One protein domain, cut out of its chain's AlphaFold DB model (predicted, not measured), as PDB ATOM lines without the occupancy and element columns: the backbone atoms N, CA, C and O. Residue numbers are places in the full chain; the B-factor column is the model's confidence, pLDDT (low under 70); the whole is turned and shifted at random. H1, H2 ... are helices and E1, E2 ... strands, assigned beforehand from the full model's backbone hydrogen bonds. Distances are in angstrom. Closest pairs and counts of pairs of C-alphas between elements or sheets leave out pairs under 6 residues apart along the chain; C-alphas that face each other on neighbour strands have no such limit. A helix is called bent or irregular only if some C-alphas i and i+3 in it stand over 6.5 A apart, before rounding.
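AT A GLANCE: This is residues 28 to 147 of the 207 residues of an uncharacterized protein of viral metagenome (UniProt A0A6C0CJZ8). A strongly twisted sheet of four strands makes the middle of this domain, with H2 packed along edge strand E1 on one face and H1 laid across the E4 side on the other face, three layers in all. H3 packs on H2 near residues 56 to 60, and a long link, residues 123 to 135, leads from H3 to H4, which lies at the rim and only grazes the sheet. The printed part has 120 residues, with four named helices and four named strands in the order H1 H2 E1 E2 E3 E4 H3 H4. The sheet runs E1 E2 E3 E4, antiparallel throughout, and the class is mixed, helices and strands. The whole is compact, with a radius of gyration of the C-alphas of 13.7 A, and rounded, spanning 36 by 35 by 29 A.

HOW THE PARTS SIT: Begin with the sheet, where E1, residues 73 to 78, E2, residues 84 to 90, E3, residues 96 to 102, and E4, residues 105 to 112, form a meander, each strand the antiparallel neighbour of the one before. Each step is a hairpin. Between E1 and E2, look at N 74 and O 88, 2.9 A apart and within hydrogen-bond range. Between E2 and E3, N 99 and O 87 are within that range at 2.8 A, and between E3 and E4, N 100 and O 109 are at 2.8 A. From edge to edge the strands' lines turn by 70 degrees. Now find H2, residues 53 to 68, on one face at a height over the sheet of 7.4 A. It lies over E1 and runs along the strands, at 4 degrees to E1 on the local plane; the closest C-alphas are those of Ala 59 and Ile 76, 4.3 A apart. H2 has a kink of 32 degrees near residue 60 and is irregular, with C-alphas 54 and 57 7.2 A apart. On the opposite face look for H1, residues 28 to 39, at a height over the sheet of 7.6 A. It lies over E4 and, only just, over E3, on which 3 of its C-alphas fall. It runs across the strands, only just, at 63 degrees to E4 on the local plane; the closest C-alphas of H1 and E4 are those of Ile 37 and Val 110, 6.4 A apart. H3, residues 115 to 122, is not on the sheet; it touches H2, which meets it with residues 56 to 60 alone, and the closest C-alphas, those of Arg 60 and Ala 121, are 5.2 A apart. Their lines are about perpendicular, only just, at 71 degrees. H4, residues 136 to 145, only grazes the sheet with residues 138 to 142, and it is apart from H1, H2 and H3. In H4 every O i to N i+4 pair is within hydrogen-bond range; in H1 it is 7 of 8, in H2 9 of 12 and in H3 3 of 4.

IN THESE COORDINATES: Find C-alpha 73 at (42.068, -31.211, 10.432); from there E1 runs 14.9 A to C-alpha 78. E2 measures 19.3 A, E3 19.5 A and E4 21.0 A from first to last C-alpha. C-alpha 28, at (32.057, -30.600, 1.483), begins H1, 17.2 A long. H2 is 23.3 A long and H3 10.7 A. H4 runs 14.1 A and ends with C-alpha 145 at (27.296, -32.415, 30.713).

THE WHOLE: The C-alphas of Ser 105 and Glu 127 are the two farthest apart, at 37.9 A. The printed part has no cut. The links H1 to H2 and H3 to H4 are long, 13 residues each, and the others are tight. The mean pLDDT of the printed part is 91.9, and no printed residue is under 70.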
ATOM      1  N   ASP A  28      33.182 -29.737   1.133       77.00
ATOM      2  CA  ASP A  28      32.057 -30.600   1.483       77.00
ATOM      3  C   ASP A  28      32.348 -31.504   2.700       77.00
ATOM      4  O   ASP A  28      31.494 -31.624   3.581       77.00
ATOM      5  N   GLU A  29      33.558 -32.070   2.832       77.31
ATOM      6  CA  GLU A  29      33.924 -32.917   3.987       77.31
ATOM      7  C   GLU A  29      33.927 -32.099   5.287       77.31
ATOM      8  O   GLU A  29      33.505 -32.562   6.352       77.31
ATOM      9  N   PHE A  30      34.351 -30.835   5.211       89.44
ATOM     10  CA  PHE A  30      34.319 -29.951   6.369       89.44
ATOM     11  C   PHE A  30      32.899 -29.564   6.771       89.44
ATOM     12  O   PHE A  30      32.651 -29.404   7.966       89.44
ATOM     13  N   GLU A  31      31.973 -29.412   5.825       91.75
ATOM     14  CA  GLU A  31      30.578 -29.114   6.158       91.75
ATOM     15  C   GLU A  31      29.881 -30.280   6.859       91.75
ATOM     16  O   GLU A  31      29.091 -30.047   7.775       91.75
ATOM     17  N   GLU A  32      30.213 -31.526   6.515       90.94
ATOM     18  CA  GLU A  32      29.696 -32.693   7.237       90.94
ATOM     19  C   GLU A  32      30.137 -32.693   8.709       90.94
ATOM     20  O   GLU A  32      29.313 -32.909   9.603       90.94
ATOM     21  N   ILE A  33      31.410 -32.377   8.980       93.88
ATOM     22  CA  ILE A  33      31.930 -32.261  10.353       93.88
ATOM     23  C   ILE A  33      31.239 -31.114  11.099       93.88
ATOM     24  O   ILE A  33      30.800 -31.283  12.236       93.88
ATOM     25  N   GLU A  34      31.094 -29.953  10.463       94.94
ATOM     26  CA  GLU A  34      30.425 -28.784  11.050       94.94
ATOM     27  C   GLU A  34      28.942 -29.052  11.339       94.94
ATOM     28  O   GLU A  34      28.401 -28.605  12.354       94.94
ATOM     29  N   GLN A  35      28.269 -29.819  10.482       93.25
ATOM     30  CA  GLN A  35      26.910 -30.274  10.737       93.25
ATOM     31  C   GLN A  35      26.869 -31.253  11.913       93.25
ATOM     32  O   GLN A  35      26.023 -31.094  12.799       93.25
ATOM     33  N   ALA A  36      27.795 -32.217  11.971       93.12
ATOM     34  CA  ALA A  36      27.894 -33.162  13.079       93.12
ATOM     35  C   ALA A  36      28.114 -32.431  14.413       93.12
ATOM     36  O   ALA A  36      27.386 -32.698  15.371       93.12
ATOM     37  N   ILE A  37      29.001 -31.425  14.448       95.25
ATOM     38  CA  ILE A  37      29.228 -30.528  15.596       95.25
ATOM     39  C   ILE A  37      27.936 -29.840  16.051       95.25
ATOM     40  O   ILE A  37      27.803 -29.513  17.219       95.25
ATOM     41  N   ARG A  38      26.912 -29.635  15.230       92.81
ATOM     42  CA  ARG A  38      25.667 -29.011  15.727       92.81
ATOM     43  C   ARG A  38      24.729 -29.996  16.414       92.81
ATOM     44  O   ARG A  38      23.912 -29.580  17.229       92.81
ATOM     45  N   SER A  39      24.837 -31.282  16.093       89.62
ATOM     46  CA  SER A  39      23.871 -32.304  16.516       89.62
ATOM     47  C   SER A  39      24.408 -33.346  17.497       89.62
ATOM     48  O   SER A  39      23.608 -34.034  18.125       89.62
ATOM     49  N   SER A  40      25.727 -33.505  17.617       89.62
ATOM     50  CA  SER A  40      26.337 -34.537  18.463       89.62
ATOM     51  C   SER A  40      26.358 -34.176  19.953       89.62
ATOM     52  O   SER A  40      26.478 -33.006  20.327       89.62
ATOM     53  N   ASP A  41      26.309 -35.198  20.807       90.38
ATOM     54  CA  ASP A  41      26.770 -35.082  22.191       90.38
ATOM     55  C   ASP A  41      28.303 -35.033  22.181       90.38
ATOM     56  O   ASP A  41      28.950 -35.981  21.738       90.38
ATOM     57  N   LYS A  42      28.873 -33.909  22.626       94.50
ATOM     58  CA  LYS A  42      30.325 -33.669  22.605       94.50
ATOM     59  C   LYS A  42      31.025 -34.118  23.871       94.50
ATOM     60  O   LYS A  42      32.214 -33.831  24.005       94.50
ATOM     61  N   ASN A  43      30.322 -34.770  24.798       94.31
ATOM     62  CA  ASN A  43      30.903 -35.159  26.071       94.31
ATOM     63  C   ASN A  43      32.131 -36.069  25.856       94.31
ATOM     64  O   ASN A  43      31.965 -37.229  25.467       94.31
ATOM     65  N   PRO A  44      33.356 -35.593  26.152       92.50
ATOM     66  CA  PRO A  44      34.577 -36.366  25.929       92.50
ATOM     67  C   PRO A  44      34.735 -37.539  26.899       92.50
ATOM     68  O   PRO A  44      35.670 -38.315  26.771       92.50
ATOM     69  N   TYR A  45      33.844 -37.678  27.880       90.56
ATOM     70  CA  TYR A  45      33.810 -38.806  28.811       90.56
ATOM     71  C   TYR A  45      32.635 -39.752  28.544       90.56
ATOM     72  O   TYR A  45      32.380 -40.672  29.326       90.56
ATOM     73  N   GLY A  46      31.904 -39.526  27.447       86.56
ATOM     74  CA  GLY A  46      30.883 -40.439  26.956       86.56
ATOM     75  C   GLY A  46      31.471 -41.762  26.453       86.56
ATOM     76  O   GLY A  46      32.675 -42.007  26.466       86.56
ATOM     77  N   MET A  47      30.605 -42.654  25.975       84.12
ATOM     78  CA  MET A  47      31.060 -43.903  25.367       84.12
ATOM     79  C   MET A  47      31.628 -43.630  23.972       84.12
ATOM     80  O   MET A  47      30.872 -43.385  23.035       84.12
ATOM     81  N   HIS A  48      32.946 -43.732  23.809       86.75
ATOM     82  CA  HIS A  48      33.593 -43.549  22.512       86.75
ATOM     83  C   HIS A  48      34.757 -44.516  22.284       86.75
ATOM     84  O   HIS A  48      35.225 -45.211  23.186       86.75
ATOM     85  N   ALA A  49      35.203 -44.601  21.030       84.94
ATOM     86  CA  ALA A  49      36.385 -45.376  20.674       84.94
ATOM     87  C   ALA A  49      37.639 -44.761  21.299       84.94
ATOM     88  O   ALA A  49      37.759 -43.538  21.363       84.94
ATOM     89  N   GLN A  50      38.587 -45.604  21.698       86.38
ATOM     90  CA  GLN A  50      39.910 -45.160  22.118       86.38
ATOM     91  C   GLN A  50      40.923 -45.408  21.004       86.38
ATOM     92  O   GLN A  50      40.918 -46.463  20.356       86.38
ATOM     93  N   LEU A  51      41.804 -44.431  20.816       88.88
ATOM     94  CA  LEU A  51      42.944 -44.543  19.926       88.88
ATOM     95  C   LEU A  51      43.912 -45.603  20.470       88.88
ATOM     96  O   LEU A  51      44.172 -45.685  21.670       88.88
ATOM     97  N   SER A  52      44.451 -46.441  19.587       88.88
ATOM     98  CA  SER A  52      45.352 -47.511  20.016       88.88
ATOM     99  C   SER A  52      46.670 -46.946  20.560       88.88
ATOM    100  O   SER A  52      47.324 -46.166  19.872       88.88
ATOM    101  N   ALA A  53      47.125 -47.418  21.726       88.50
ATOM    102  CA  ALA A  53      48.369 -46.968  22.373       88.50
ATOM    103  C   ALA A  53      49.599 -46.983  21.447       88.50
ATOM    104  O   ALA A  53      50.359 -46.025  21.391       88.50
ATOM    105  N   HIS A  54      49.761 -48.019  20.619       90.19
ATOM    106  CA  HIS A  54      50.888 -48.113  19.681       90.19
ATOM    107  C   HIS A  54      50.882 -47.039  18.568       90.19
ATOM    108  O   HIS A  54      51.860 -46.919  17.832       90.19
ATOM    109  N   LYS A  55      49.794 -46.269  18.412       92.75
ATOM    110  CA  LYS A  55      49.710 -45.122  17.493       92.75
ATOM    111  C   LYS A  55      50.188 -43.817  18.142       92.75
ATOM    112  O   LYS A  55      50.368 -42.839  17.425       92.75
ATOM    113  N   GLN A  56      50.454 -43.796  19.450       92.88
ATOM    114  CA  GLN A  56      50.887 -42.607  20.194       92.88
ATOM    115  C   GLN A  56      52.105 -41.892  19.564       92.88
ATOM    116  O   GLN A  56      52.042 -40.670  19.419       92.88
ATOM    117  N   PRO A  57      53.170 -42.576  19.077       93.94
ATOM    118  CA  PRO A  57      54.287 -41.885  18.421       93.94
ATOM    119  C   PRO A  57      53.897 -41.173  17.118       93.94
ATOM    120  O   PRO A  57      54.492 -40.154  16.771       93.94
ATOM    121  N   TYR A  58      52.915 -41.710  16.387       95.06
ATOM    122  CA  TYR A  58      52.372 -41.074  15.186       95.06
ATOM    123  C   TYR A  58      51.478 -39.888  15.561       95.06
ATOM    124  O   TYR A  58      51.706 -38.784  15.068       95.06
ATOM    125  N   ALA A  59      50.542 -40.096  16.493       96.38
ATOM    126  CA  ALA A  59      49.649 -39.060  17.005       96.38
ATOM    127  C   ALA A  59      50.427 -37.833  17.494       96.38
ATOM    128  O   ALA A  59      50.076 -36.707  17.165       96.38
ATOM    129  N   ARG A  60      51.540 -38.047  18.208       96.38
ATOM    130  CA  ARG A  60      52.426 -36.977  18.679       96.38
ATOM    131  C   ARG A  60      52.925 -36.085  17.545       96.38
ATOM    132  O   ARG A  60      52.807 -34.870  17.632       96.38
ATOM    133  N   LYS A  61      53.470 -36.682  16.481       95.81
ATOM    134  CA  LYS A  61      53.994 -35.937  15.325       95.81
ATOM    135  C   LYS A  61      52.886 -35.163  14.612       95.81
ATOM    136  O   LYS A  61      53.070 -33.990  14.320       95.81
ATOM    137  N   ALA A  62      51.745 -35.815  14.401       97.06
ATOM    138  CA  ALA A  62      50.575 -35.211  13.776       97.06
ATOM    139  C   ALA A  62      50.035 -34.018  14.587       97.06
ATOM    140  O   ALA A  62      49.689 -32.987  14.023       97.06
ATOM    141  N   LEU A  63      50.001 -34.132  15.918       97.19
ATOM    142  CA  LEU A  63      49.570 -33.043  16.792       97.19
ATOM    143  C   LEU A  63      50.549 -31.866  16.769       97.19
ATOM    144  O   LEU A  63      50.091 -30.734  16.679       97.19
ATOM    145  N   ILE A  64      51.867 -32.108  16.799       96.12
ATOM    146  CA  ILE A  64      52.864 -31.031  16.642       96.12
ATOM    147  C   ILE A  64      52.594 -30.262  15.345       96.12
ATOM    148  O   ILE A  64      52.386 -29.055  15.385       96.12
ATOM    149  N   GLU A  65      52.488 -30.973  14.219       95.69
ATOM    150  CA  GLU A  65      52.202 -30.364  12.919       95.69
ATOM    151  C   GLU A  65      50.884 -29.575  12.932       95.69
ATOM    152  O   GLU A  65      50.836 -28.440  12.474       95.69
ATOM    153  N   PHE A  66      49.818 -30.117  13.520       96.88
ATOM    154  CA  PHE A  66      48.516 -29.448  13.604       96.88
ATOM    155  C   PHE A  66      48.509 -28.160  14.438       96.88
ATOM    156  O   PHE A  66      47.731 -27.248  14.142       96.88
ATOM    157  N   PHE A  67      49.328 -28.087  15.490       95.31
ATOM    158  CA  PHE A  67      49.447 -26.891  16.330       95.31
ATOM    159  C   PHE A  67      50.442 -25.868  15.764       95.31
ATOM    160  O   PHE A  67      50.245 -24.671  15.954       95.31
ATOM    161  N   GLU A  68      51.481 -26.313  15.055       94.94
ATOM    162  CA  GLU A  68      52.457 -25.434  14.394       94.94
ATOM    163  C   GLU A  68      51.943 -24.869  13.062       94.94
ATOM    164  O   GLU A  68      52.396 -23.819  12.601       94.94
ATOM    165  N   THR A  69      50.982 -25.549  12.441       93.06
ATOM    166  CA  THR A  69      50.357 -25.136  11.183       93.06
ATOM    167  C   THR A  69      48.922 -24.658  11.399       93.06
ATOM    168  O   THR A  69      48.274 -24.940  12.405       93.06
ATOM    169  N   ASN A  70      48.364 -23.959  10.408       86.69
ATOM    170  CA  ASN A  70      46.949 -23.582  10.418       86.69
ATOM    171  C   ASN A  70      46.042 -24.668   9.795       86.69
ATOM    172  O   ASN A  70      45.014 -24.353   9.194       86.69
ATOM    173  N   MET A  71      46.424 -25.948   9.889       92.50
ATOM    174  CA  MET A  71      45.633 -27.062   9.353       92.50
ATOM    175  C   MET A  71      44.290 -27.172  10.069       92.50
ATOM    176  O   MET A  71      44.236 -27.163  11.294       92.50
ATOM    177  N   ARG A  72      43.196 -27.304   9.316       93.94
ATOM    178  CA  ARG A  72      41.850 -27.409   9.899       93.94
ATOM    179  C   ARG A  72      41.554 -28.797  10.468       93.94
ATOM    180  O   ARG A  72      40.754 -28.912  11.386       93.94
ATOM    181  N   ILE A  73      42.206 -29.835   9.954       95.62
ATOM    182  CA  ILE A  73      42.068 -31.211  10.432       95.62
ATOM    183  C   ILE A  73      43.407 -31.938  10.349       95.62
ATOM    184  O   ILE A  73      44.181 -31.689   9.428       95.62
ATOM    185  N   VAL A  74      43.665 -32.855  11.277       96.62
ATOM    186  CA  VAL A  74      44.773 -33.812  11.185       96.62
ATOM    187  C   VAL A  74      44.315 -35.202  11.614       96.62
ATOM    188  O   VAL A  74      43.584 -35.346  12.590       96.62
ATOM    189  N   PHE A  75      44.760 -36.239  10.907       95.75
ATOM    190  CA  PHE A  75      44.568 -37.629  11.320       95.75
ATOM    191  C   PHE A  75      45.613 -38.007  12.378       95.75
ATOM    192  O   PHE A  75      46.810 -37.843  12.153       95.75
ATOM    193  N   ILE A  76      45.174 -38.541  13.520       96.56
ATOM    194  CA  ILE A  76      46.060 -38.927  14.637       96.56
ATOM    195  C   ILE A  76      46.169 -40.444  14.828       96.56
ATOM    196  O   ILE A  76      47.017 -40.916  15.585       96.56
ATOM    197  N   GLY A  77      45.361 -41.230  14.117       94.62
ATOM    198  CA  GLY A  77      45.485 -42.683  14.062       94.62
ATOM    199  C   GLY A  77      44.139 -43.399  14.066       94.62
ATOM    200  O   GLY A  77      43.098 -42.817  13.788       94.62
ATOM    201  N   SER A  78      44.157 -44.694  14.366       93.06
ATOM    202  CA  SER A  78      42.969 -45.546  14.343       93.06
ATOM    203  C   SER A  78      42.829 -46.406  15.602       93.06
ATOM    204  O   SER A  78      43.807 -46.739  16.289       93.06
ATOM    205  N   SER A  79      41.590 -46.779  15.911       90.19
ATOM    206  CA  SER A  79      41.274 -47.717  16.985       90.19
ATOM    207  C   SER A  79      41.815 -49.121  16.686       90.19
ATOM    208  O   SER A  79      42.231 -49.432  15.565       90.19
ATOM    209  N   SER A  80      41.773 -50.006  17.686       76.06
ATOM    210  CA  SER A  80      42.165 -51.406  17.495       76.06
ATOM    211  C   SER A  80      41.308 -52.051  16.394       76.06
ATOM    212  O   SER A  80      40.088 -51.866  16.355       76.06
ATOM    213  N   GLY A  81      41.958 -52.750  15.459       80.94
ATOM    214  CA  GLY A  81      41.319 -53.324  14.270       80.94
ATOM    215  C   GLY A  81      41.020 -52.331  13.141       80.94
ATOM    216  O   GLY A  81      40.270 -52.681  12.237       80.94
ATOM    217  N   GLU A  82      41.552 -51.103  13.206       82.81
ATOM    218  CA  GLU A  82      41.480 -50.074  12.147       82.81
ATOM    219  C   GLU A  82      40.051 -49.680  11.728       82.81
ATOM    220  O   GLU A  82      39.823 -49.064  10.694       82.81
ATOM    221  N   SER A  83      39.075 -50.010  12.571       84.81
ATOM    222  CA  SER A  83      37.646 -49.860  12.293       84.81
ATOM    223  C   SER A  83      37.119 -48.440  12.484       84.81
ATOM    224  O   SER A  83      36.023 -48.120  12.011       84.81
ATOM    225  N   ARG A  84      37.860 -47.600  13.210       90.06
ATOM    226  CA  ARG A  84      37.534 -46.195  13.450       90.06
ATOM    227  C   ARG A  84      38.790 -45.354  13.334       90.06
ATOM    228  O   ARG A  84      39.818 -45.684  13.931       90.06
ATOM    229  N   THR A  85      38.707 -44.289  12.556       92.94
ATOM    230  CA  THR A  85      39.747 -43.269  12.471       92.94
ATOM    231  C   THR A  85      39.528 -42.233  13.562       92.94
ATOM    232  O   THR A  85      38.404 -42.019  14.006       92.94
ATOM    233  N   HIS A  86      40.617 -41.617  14.003       95.50
ATOM    234  CA  HIS A  86      40.638 -40.523  14.959       95.50
ATOM    235  C   HIS A  86      41.347 -39.344  14.306       95.50
ATOM    236  O   HIS A  86      42.487 -39.480  13.844       95.50
ATOM    237  N   SER A  87      40.683 -38.198  14.302       96.31
ATOM    238  CA  SER A  87      41.213 -36.944  13.783       96.31
ATOM    239  C   SER A  87      40.985 -35.817  14.781       96.31
ATOM    240  O   SER A  87      39.989 -35.816  15.499       96.31
ATOM    241  N   VAL A  88      41.879 -34.833  14.799       97.56
ATOM    242  CA  VAL A  88      41.654 -33.569  15.510       97.56
ATOM    243  C   VAL A  88      41.225 -32.517  14.507       97.56
ATOM    244  O   VAL A  88      41.857 -32.364  13.464       97.56
ATOM    245  N   TYR A  89      40.148 -31.807  14.822       97.50
ATOM    246  CA  TYR A  89      39.522 -30.814  13.963       97.50
ATOM    247  C   TYR A  89      39.431 -29.455  14.657       97.50
ATOM    248  O   TYR A  89      39.063 -29.379  15.829       97.50
ATOM    249  N   ARG A  90      39.734 -28.377  13.927       97.19
ATOM    250  CA  ARG A  90      39.534 -26.986  14.345       97.19
ATOM    251  C   ARG A  90      38.213 -26.477  13.769       97.19
ATOM    252  O   ARG A  90      38.108 -26.250  12.562       97.19
ATOM    253  N   GLY A  91      37.219 -26.303  14.637       95.62
ATOM    254  CA  GLY A  91      35.901 -25.796  14.261       95.62
ATOM    255  C   GLY A  91      35.916 -24.322  13.876       95.62
ATOM    256  O   GLY A  91      36.811 -23.562  14.259       95.62
ATOM    257  N   ARG A  92      34.888 -23.890  13.136       94.81
ATOM    258  CA  ARG A  92      34.633 -22.462  12.843       94.81
ATOM    259  C   ARG A  92      34.424 -21.607  14.090       94.81
ATOM    260  O   ARG A  92      34.625 -20.399  14.041       94.81
ATOM    261  N   ASP A  93      34.023 -22.229  15.188       93.50
ATOM    262  CA  ASP A  93      33.894 -21.617  16.510       93.50
ATOM    263  C   ASP A  93      35.239 -21.450  17.244       93.50
ATOM    264  O   ASP A  93      35.269 -20.929  18.354       93.50
ATOM    265  N   GLY A  94      36.352 -21.883  16.639       92.56
ATOM    266  CA  GLY A  94      37.687 -21.836  17.233       92.56
ATOM    267  C   GLY A  94      37.965 -22.954  18.241       92.56
ATOM    268  O   GLY A  94      39.072 -23.016  18.778       92.56
ATOM    269  N   ARG A  95      37.004 -23.853  18.489       96.62
ATOM    270  CA  ARG A  95      37.152 -24.983  19.411       96.62
ATOM    271  C   ARG A  95      37.817 -26.166  18.708       96.62
ATOM    272  O   ARG A  95      37.781 -26.295  17.482       96.62
ATOM    273  N   LEU A  96      38.443 -27.035  19.500       97.88
ATOM    274  CA  LEU A  96      39.054 -28.266  19.008       97.88
ATOM    275  C   LEU A  96      38.168 -29.471  19.305       97.88
ATOM    276  O   LEU A  96      37.624 -29.608  20.403       97.88
ATOM    277  N   TYR A  97      38.076 -30.363  18.327       97.56
ATOM    278  CA  TYR A  97      37.214 -31.532  18.363       97.56
ATOM    279  C   TYR A  97      37.997 -32.801  18.051       97.56
ATOM    280  O   TYR A  97      38.810 -32.820  17.129       97.56
ATOM    281  N   ASN A  98      37.725 -33.868  18.799       96.19
ATOM    282  CA  ASN A  98      38.128 -35.220  18.442       96.19
ATOM    283  C   ASN A  98      37.013 -35.839  17.590       96.19
ATOM    284  O   ASN A  98      35.889 -36.030  18.063       96.19
ATOM    285  N   VAL A  99      37.310 -36.088  16.320       95.56
ATOM    286  CA  VAL A  99      36.368 -36.596  15.323       95.56
ATOM    287  C   VAL A  99      36.680 -38.059  15.067       95.56
ATOM    288  O   VAL A  99      37.793 -38.410  14.666       95.56
ATOM    289  N   HIS A 100      35.688 -38.917  15.282       93.38
ATOM    290  CA  HIS A 100      35.771 -40.333  14.977       93.38
ATOM    291  C   HIS A 100      34.916 -40.654  13.758       93.38
ATOM    292  O   HIS A 100      33.710 -40.405  13.760       93.38
ATOM    293  N   ASN A 101      35.523 -41.265  12.741       90.38
ATOM    294  CA  ASN A 101      34.797 -41.773  11.583       90.38
ATOM    295  C   ASN A 101      34.888 -43.301  11.552       90.38
ATOM    296  O   ASN A 101      35.962 -43.880  11.738       90.38
ATOM    297  N   SER A 102      33.756 -43.978  11.373       84.06
ATOM    298  CA  SER A 102      33.729 -45.437  11.330       84.06
ATOM    299  C   SER A 102      33.902 -45.952   9.907       84.06
ATOM    300  O   SER A 102      33.162 -45.585   9.005       84.06
ATOM    301  N   ALA A 103      34.782 -46.938   9.733       74.69
ATOM    302  CA  ALA A 103      34.939 -47.651   8.466       74.69
ATOM    303  C   ALA A 103      33.659 -48.387   8.012       74.69
ATOM    304  O   ALA A 103      33.540 -48.758   6.847       74.69
ATOM    305  N   TYR A 104      32.707 -48.624   8.923       71.69
ATOM    306  CA  TYR A 104      31.514 -49.441   8.680       71.69
ATOM    307  C   TYR A 104      30.202 -48.653   8.705       71.69
ATOM    308  O   TYR A 104      29.133 -49.238   8.531       71.69
ATOM    309  N   SER A 105      30.248 -47.342   8.940       73.56
ATOM    310  CA  SER A 105      29.052 -46.505   8.924       73.56
ATOM    311  C   SER A 105      29.401 -45.075   8.570       73.56
ATOM    312  O   SER A 105      30.390 -44.565   9.073       73.56
ATOM    313  N   SER A 106      28.504 -44.384   7.870       76.75
ATOM    314  CA  SER A 106      28.569 -42.929   7.669       76.75
ATOM    315  C   SER A 106      28.345 -42.120   8.958       76.75
ATOM    316  O   SER A 106      28.003 -40.943   8.902       76.75
ATOM    317  N   ARG A 107      28.420 -42.762  10.131       79.56
ATOM    318  CA  ARG A 107      28.283 -42.084  11.414       79.56
ATOM    319  C   ARG A 107      29.628 -41.500  11.801       79.56
ATOM    320  O   ARG A 107      30.629 -42.213  11.863       79.56
ATOM    321  N   MET A 108      29.575 -40.213  12.095       90.69
ATOM    322  CA  MET A 108      30.661 -39.439  12.649       90.69
ATOM    323  C   MET A 108      30.317 -39.112  14.096       90.69
ATOM    324  O   MET A 108      29.273 -38.514  14.364       90.69
ATOM    325  N   ASP A 109      31.190 -39.509  15.012       92.19
ATOM    326  CA  ASP A 109      31.096 -39.101  16.409       92.19
ATOM    327  C   ASP A 109      32.059 -37.933  16.630       92.19
ATOM    328  O   ASP A 109      33.187 -37.947  16.134       92.19
ATOM    329  N   VAL A 110      31.619 -36.908  17.357       95.06
ATOM    330  CA  VAL A 110      32.416 -35.699  17.583       95.06
ATOM    331  C   VAL A 110      32.392 -35.352  19.059       95.06
ATOM    332  O   VAL A 110      31.322 -35.107  19.610       95.06
ATOM    333  N   PHE A 111      33.574 -35.279  19.659       96.56
ATOM    334  CA  PHE A 111      33.789 -34.969  21.070       96.56
ATOM    335  C   PHE A 111      34.637 -33.713  21.207       96.56
ATOM    336  O   PHE A 111      35.401 -33.381  20.299       96.56
ATOM    337  N   TYR A 112      34.552 -33.021  22.341       97.62
ATOM    338  CA  TYR A 112      35.541 -31.990  22.642       97.62
ATOM    339  C   TYR A 112      36.933 -32.608  22.750       97.62
ATOM    340  O   TYR A 112      37.117 -33.616  23.425       97.62
ATOM    341  N   PHE A 113      37.917 -32.003  22.090       97.06
ATOM    342  CA  PHE A 113      39.310 -32.372  22.305       97.06
ATOM    343  C   PHE A 113      39.760 -31.830  23.662       97.06
ATOM    344  O   PHE A 113      39.482 -30.674  23.988       97.06
ATOM    345  N   THR A 114      40.433 -32.652  24.461       96.25
ATOM    346  CA  THR A 114      40.779 -32.323  25.845       96.25
ATOM    347  C   THR A 114      42.276 -32.255  26.101       96.25
ATOM    348  O   THR A 114      43.097 -32.789  25.359       96.25
ATOM    349  N   GLU A 115      42.653 -31.619  27.214       95.62
ATOM    350  CA  GLU A 115      44.036 -31.662  27.702       95.62
ATOM    351  C   GLU A 115      44.471 -33.102  28.002       95.62
ATOM    352  O   GLU A 115      45.643 -33.426  27.848       95.62
ATOM    353  N   GLY A 116      43.536 -33.983  28.379       94.50
ATOM    354  CA  GLY A 116      43.788 -35.413  28.550       94.50
ATOM    355  C   GLY A 116      44.203 -36.094  27.245       94.50
ATOM    356  O   GLY A 116      45.191 -36.828  27.242       94.50
ATOM    357  N   ASP A 117      43.518 -35.795  26.138       94.50
ATOM    358  CA  ASP A 117      43.864 -36.315  24.806       94.50
ATOM    359  C   ASP A 117      45.257 -35.848  24.372       94.50
ATOM    360  O   ASP A 117      46.073 -36.640  23.890       94.50
ATOM    361  N   LEU A 118      45.559 -34.564  24.599       96.00
ATOM    362  CA  LEU A 118      46.879 -34.016  24.314       96.00
ATOM    363  C   LEU A 118      47.945 -34.664  25.203       96.00
ATOM    364  O   LEU A 118      48.959 -35.133  24.704       96.00
ATOM    365  N   ASN A 119      47.723 -34.745  26.514       95.50
ATOM    366  CA  ASN A 119      48.685 -35.325  27.451       95.50
ATOM    367  C   ASN A 119      48.970 -36.798  27.140       95.50
ATOM    368  O   ASN A 119      50.126 -37.213  27.194       95.50
ATOM    369  N   TRP A 120      47.949 -37.565  26.747       94.00
ATOM    370  CA  TRP A 120      48.113 -38.956  26.337       94.00
ATOM    371  C   TRP A 120      49.113 -39.094  25.184       94.00
ATOM    372  O   TRP A 120      50.011 -39.927  25.252       94.00
ATOM    373  N   ALA A 121      49.062 -38.244  24.154       94.44
ATOM    374  CA  ALA A 121      49.993 -38.343  23.022       94.44
ATOM    375  C   ALA A 121      51.467 -38.067  23.405       94.44
ATOM    376  O   ALA A 121      52.398 -38.538  22.737       94.44
ATOM    377  N   PHE A 122      51.690 -37.340  24.501       95.62
ATOM    378  CA  PHE A 122      53.000 -36.857  24.948       95.62
ATOM    379  C   PHE A 122      53.460 -37.464  26.281       95.62
ATOM    380  O   PHE A 122      54.478 -37.031  26.810       95.62
ATOM    381  N   GLU A 123      52.785 -38.494  26.800       92.56
ATOM    382  CA  GLU A 123      53.132 -39.134  28.081       92.56
ATOM    383  C   GLU A 123      54.609 -39.573  28.151       92.56
ATOM    384  O   GLU A 123      55.283 -39.339  29.151       92.56
ATOM    385  N   GLU A 124      55.154 -40.122  27.059       89.50
ATOM    386  CA  GLU A 124      56.567 -40.534  26.984       89.50
ATOM    387  C   GLU A 124      57.538 -39.399  26.591       89.50
ATOM    388  O   GLU A 124      58.751 -39.599  26.602       89.50
ATOM    389  N   ASN A 125      57.040 -38.229  26.175       89.00
ATOM    390  CA  ASN A 125      57.865 -37.059  25.845       89.00
ATOM    391  C   ASN A 125      57.112 -35.747  26.146       89.00
ATOM    392  O   ASN A 125      56.576 -35.123  25.224       89.00
ATOM    393  N   PRO A 126      57.081 -35.320  27.419       91.38
ATOM    394  CA  PRO A 126      56.346 -34.125  27.824       91.38
ATOM    395  C   PRO A 126      56.951 -32.813  27.303       91.38
ATOM    396  O   PRO A 126      56.225 -31.837  27.145       91.38
ATOM    397  N   GLU A 127      58.263 -32.776  27.038       89.94
ATOM    398  CA  GLU A 127      58.993 -31.552  26.660       89.94
ATOM    399  C   GLU A 127      58.593 -31.013  25.280       89.94
ATOM    400  O   GLU A 127      58.684 -29.814  25.038       89.94
ATOM    401  N   GLY A 128      58.131 -31.882  24.377       88.12
ATOM    402  CA  GLY A 128      57.692 -31.502  23.031       88.12
ATOM    403  C   GLY A 128      56.205 -31.160  22.914       88.12
ATOM    404  O   GLY A 128      55.709 -31.042  21.795       88.12
ATOM    405  N   LYS A 129      55.470 -31.086  24.030       95.44
ATOM    406  CA  LYS A 129      54.018 -30.890  24.014       95.44
ATOM    407  C   LYS A 129      53.664 -29.446  23.625       95.44
ATOM    408  O   LYS A 129      54.187 -28.525  24.250       95.44
ATOM    409  N   PRO A 130      52.744 -29.234  22.667       94.69
ATOM    410  CA  PRO A 130      52.201 -27.913  22.373       94.69
ATOM    411  C   PRO A 130      51.640 -27.223  23.621       94.69
ATOM    412  O   PRO A 130      50.974 -27.860  24.445       94.69
ATOM    413  N   ASP A 131      51.885 -25.915  23.738       94.38
ATOM    414  CA  ASP A 131      51.260 -25.075  24.760       94.38
ATOM    415  C   ASP A 131      49.828 -24.750  24.331       94.38
ATOM    416  O   ASP A 131      49.563 -23.831  23.555       94.38
ATOM    417  N   TRP A 132      48.901 -25.590  24.776       95.38
ATOM    418  CA  TRP A 132      47.484 -25.441  24.508       95.38
ATOM    419  C   TRP A 132      46.690 -25.796  25.756       95.38
ATOM    420  O   TRP A 132      46.961 -26.794  26.430       95.38
ATOM    421  N   THR A 133      45.677 -24.983  26.030       95.06
ATOM    422  CA  THR A 133      44.696 -25.231  27.081       95.06
ATOM    423  C   THR A 133      43.300 -25.132  26.496       95.06
ATOM    424  O   THR A 133      43.041 -24.379  25.554       95.06
ATOM    425  N   MET A 134      42.390 -25.924  27.052       94.81
ATOM    426  CA  MET A 134      41.001 -25.909  26.616       94.81
ATOM    427  C   MET A 134      40.320 -24.606  27.055       94.81
ATOM    428  O   MET A 134      40.500 -24.160  28.193       94.81
ATOM    429  N   CYS A 135      39.511 -24.028  26.167       94.44
ATOM    430  CA  CYS A 135      38.742 -22.816  26.440       94.44
ATOM    431  C   CYS A 135      37.777 -23.000  27.629       94.44
ATOM    432  O   CYS A 135      37.200 -24.074  27.828       94.44
ATOM    433  N   ASP A 136      37.594 -21.944  28.425       95.25
ATOM    434  CA  ASP A 136      36.814 -22.004  29.669       95.25
ATOM    435  C   ASP A 136      35.325 -22.284  29.444       95.25
ATOM    436  O   ASP A 136      34.678 -22.933  30.265       95.25
ATOM    437  N   ASP A 137      34.773 -21.829  28.323       95.25
ATOM    438  CA  ASP A 137      33.404 -22.128  27.911       95.25
ATOM    439  C   ASP A 137      33.205 -23.628  27.657       95.25
ATOM    440  O   ASP A 137      32.232 -24.206  28.140       95.25
ATOM    441  N   VAL A 138      34.164 -24.283  26.996       95.94
ATOM    442  CA  VAL A 138      34.163 -25.737  26.792       95.94
ATOM    443  C   VAL A 138      34.301 -26.474  28.125       95.94
ATOM    444  O   VAL A 138      33.554 -27.417  28.380       95.94
ATOM    445  N   LYS A 139      35.182 -26.016  29.027       95.56
ATOM    446  CA  LYS A 139      35.306 -26.586  30.384       95.56
ATOM    447  C   LYS A 139      33.981 -26.514  31.154       95.56
ATOM    448  O   LYS A 139      33.572 -27.507  31.760       95.56
ATOM    449  N   LYS A 140      33.285 -25.370  31.105       94.88
ATOM    450  CA  LYS A 140      31.955 -25.186  31.717       94.88
ATOM    451  C   LYS A 140      30.907 -26.101  31.082       94.88
ATOM    452  O   LYS A 140      30.094 -26.691  31.792       94.88
ATOM    453  N   GLU A 141      30.934 -26.245  29.760       94.19
ATOM    454  CA  GLU A 141      30.007 -27.104  29.026       94.19
ATOM    455  C   GLU A 141      30.187 -28.584  29.398       94.19
ATOM    456  O   GLU A 141      29.210 -29.259  29.719       94.19
ATOM    457  N   ILE A 142      31.433 -29.058  29.471       94.44
ATOM    458  CA  ILE A 142      31.769 -30.410  29.934       94.44
ATOM    459  C   ILE A 142      31.329 -30.621  31.390       94.44
ATOM    460  O   ILE A 142      30.748 -31.656  31.715       94.44
ATOM    461  N   ALA A 143      31.557 -29.645  32.277       93.00
ATOM    462  CA  ALA A 143      31.097 -29.725  33.663       93.00
ATOM    463  C   ALA A 143      29.568 -29.887  33.737       93.00
ATOM    464  O   ALA A 143      29.071 -30.789  34.415       93.00
ATOM    465  N   LYS A 144      28.829 -29.090  32.955       92.69
ATOM    466  CA  LYS A 144      27.369 -29.188  32.840       92.69
ATOM    467  C   LYS A 144      26.921 -30.551  32.304       92.69
ATOM    468  O   LYS A 144      25.995 -31.136  32.862       92.69
ATOM    469  N   MET A 145      27.576 -31.076  31.264       92.19
ATOM    470  CA  MET A 145      27.296 -32.415  30.713       92.19
ATOM    471  C   MET A 145      27.487 -33.524  31.758       92.19
ATOM    472  O   MET A 145      26.752 -34.507  31.751       92.19
ATOM    473  N   ASN A 146      28.425 -33.342  32.688       88.69
ATOM    474  CA  ASN A 146      28.712 -34.286  33.768       88.69
ATOM    475  C   ASN A 146      27.875 -34.055  35.041       88.69
ATOM    476  O   ASN A 146      28.134 -34.688  36.064       88.69
ATOM    477  N   GLY A 147      26.888 -33.152  35.010       87.38
ATOM    478  CA  GLY A 147      26.032 -32.857  36.164       87.38
ATOM    479  C   GLY A 147      26.733 -32.090  37.292       87.38
ATOM    480  O   GLY A 147      26.230 -32.058  38.414       87.38
TER     481      GLY A 147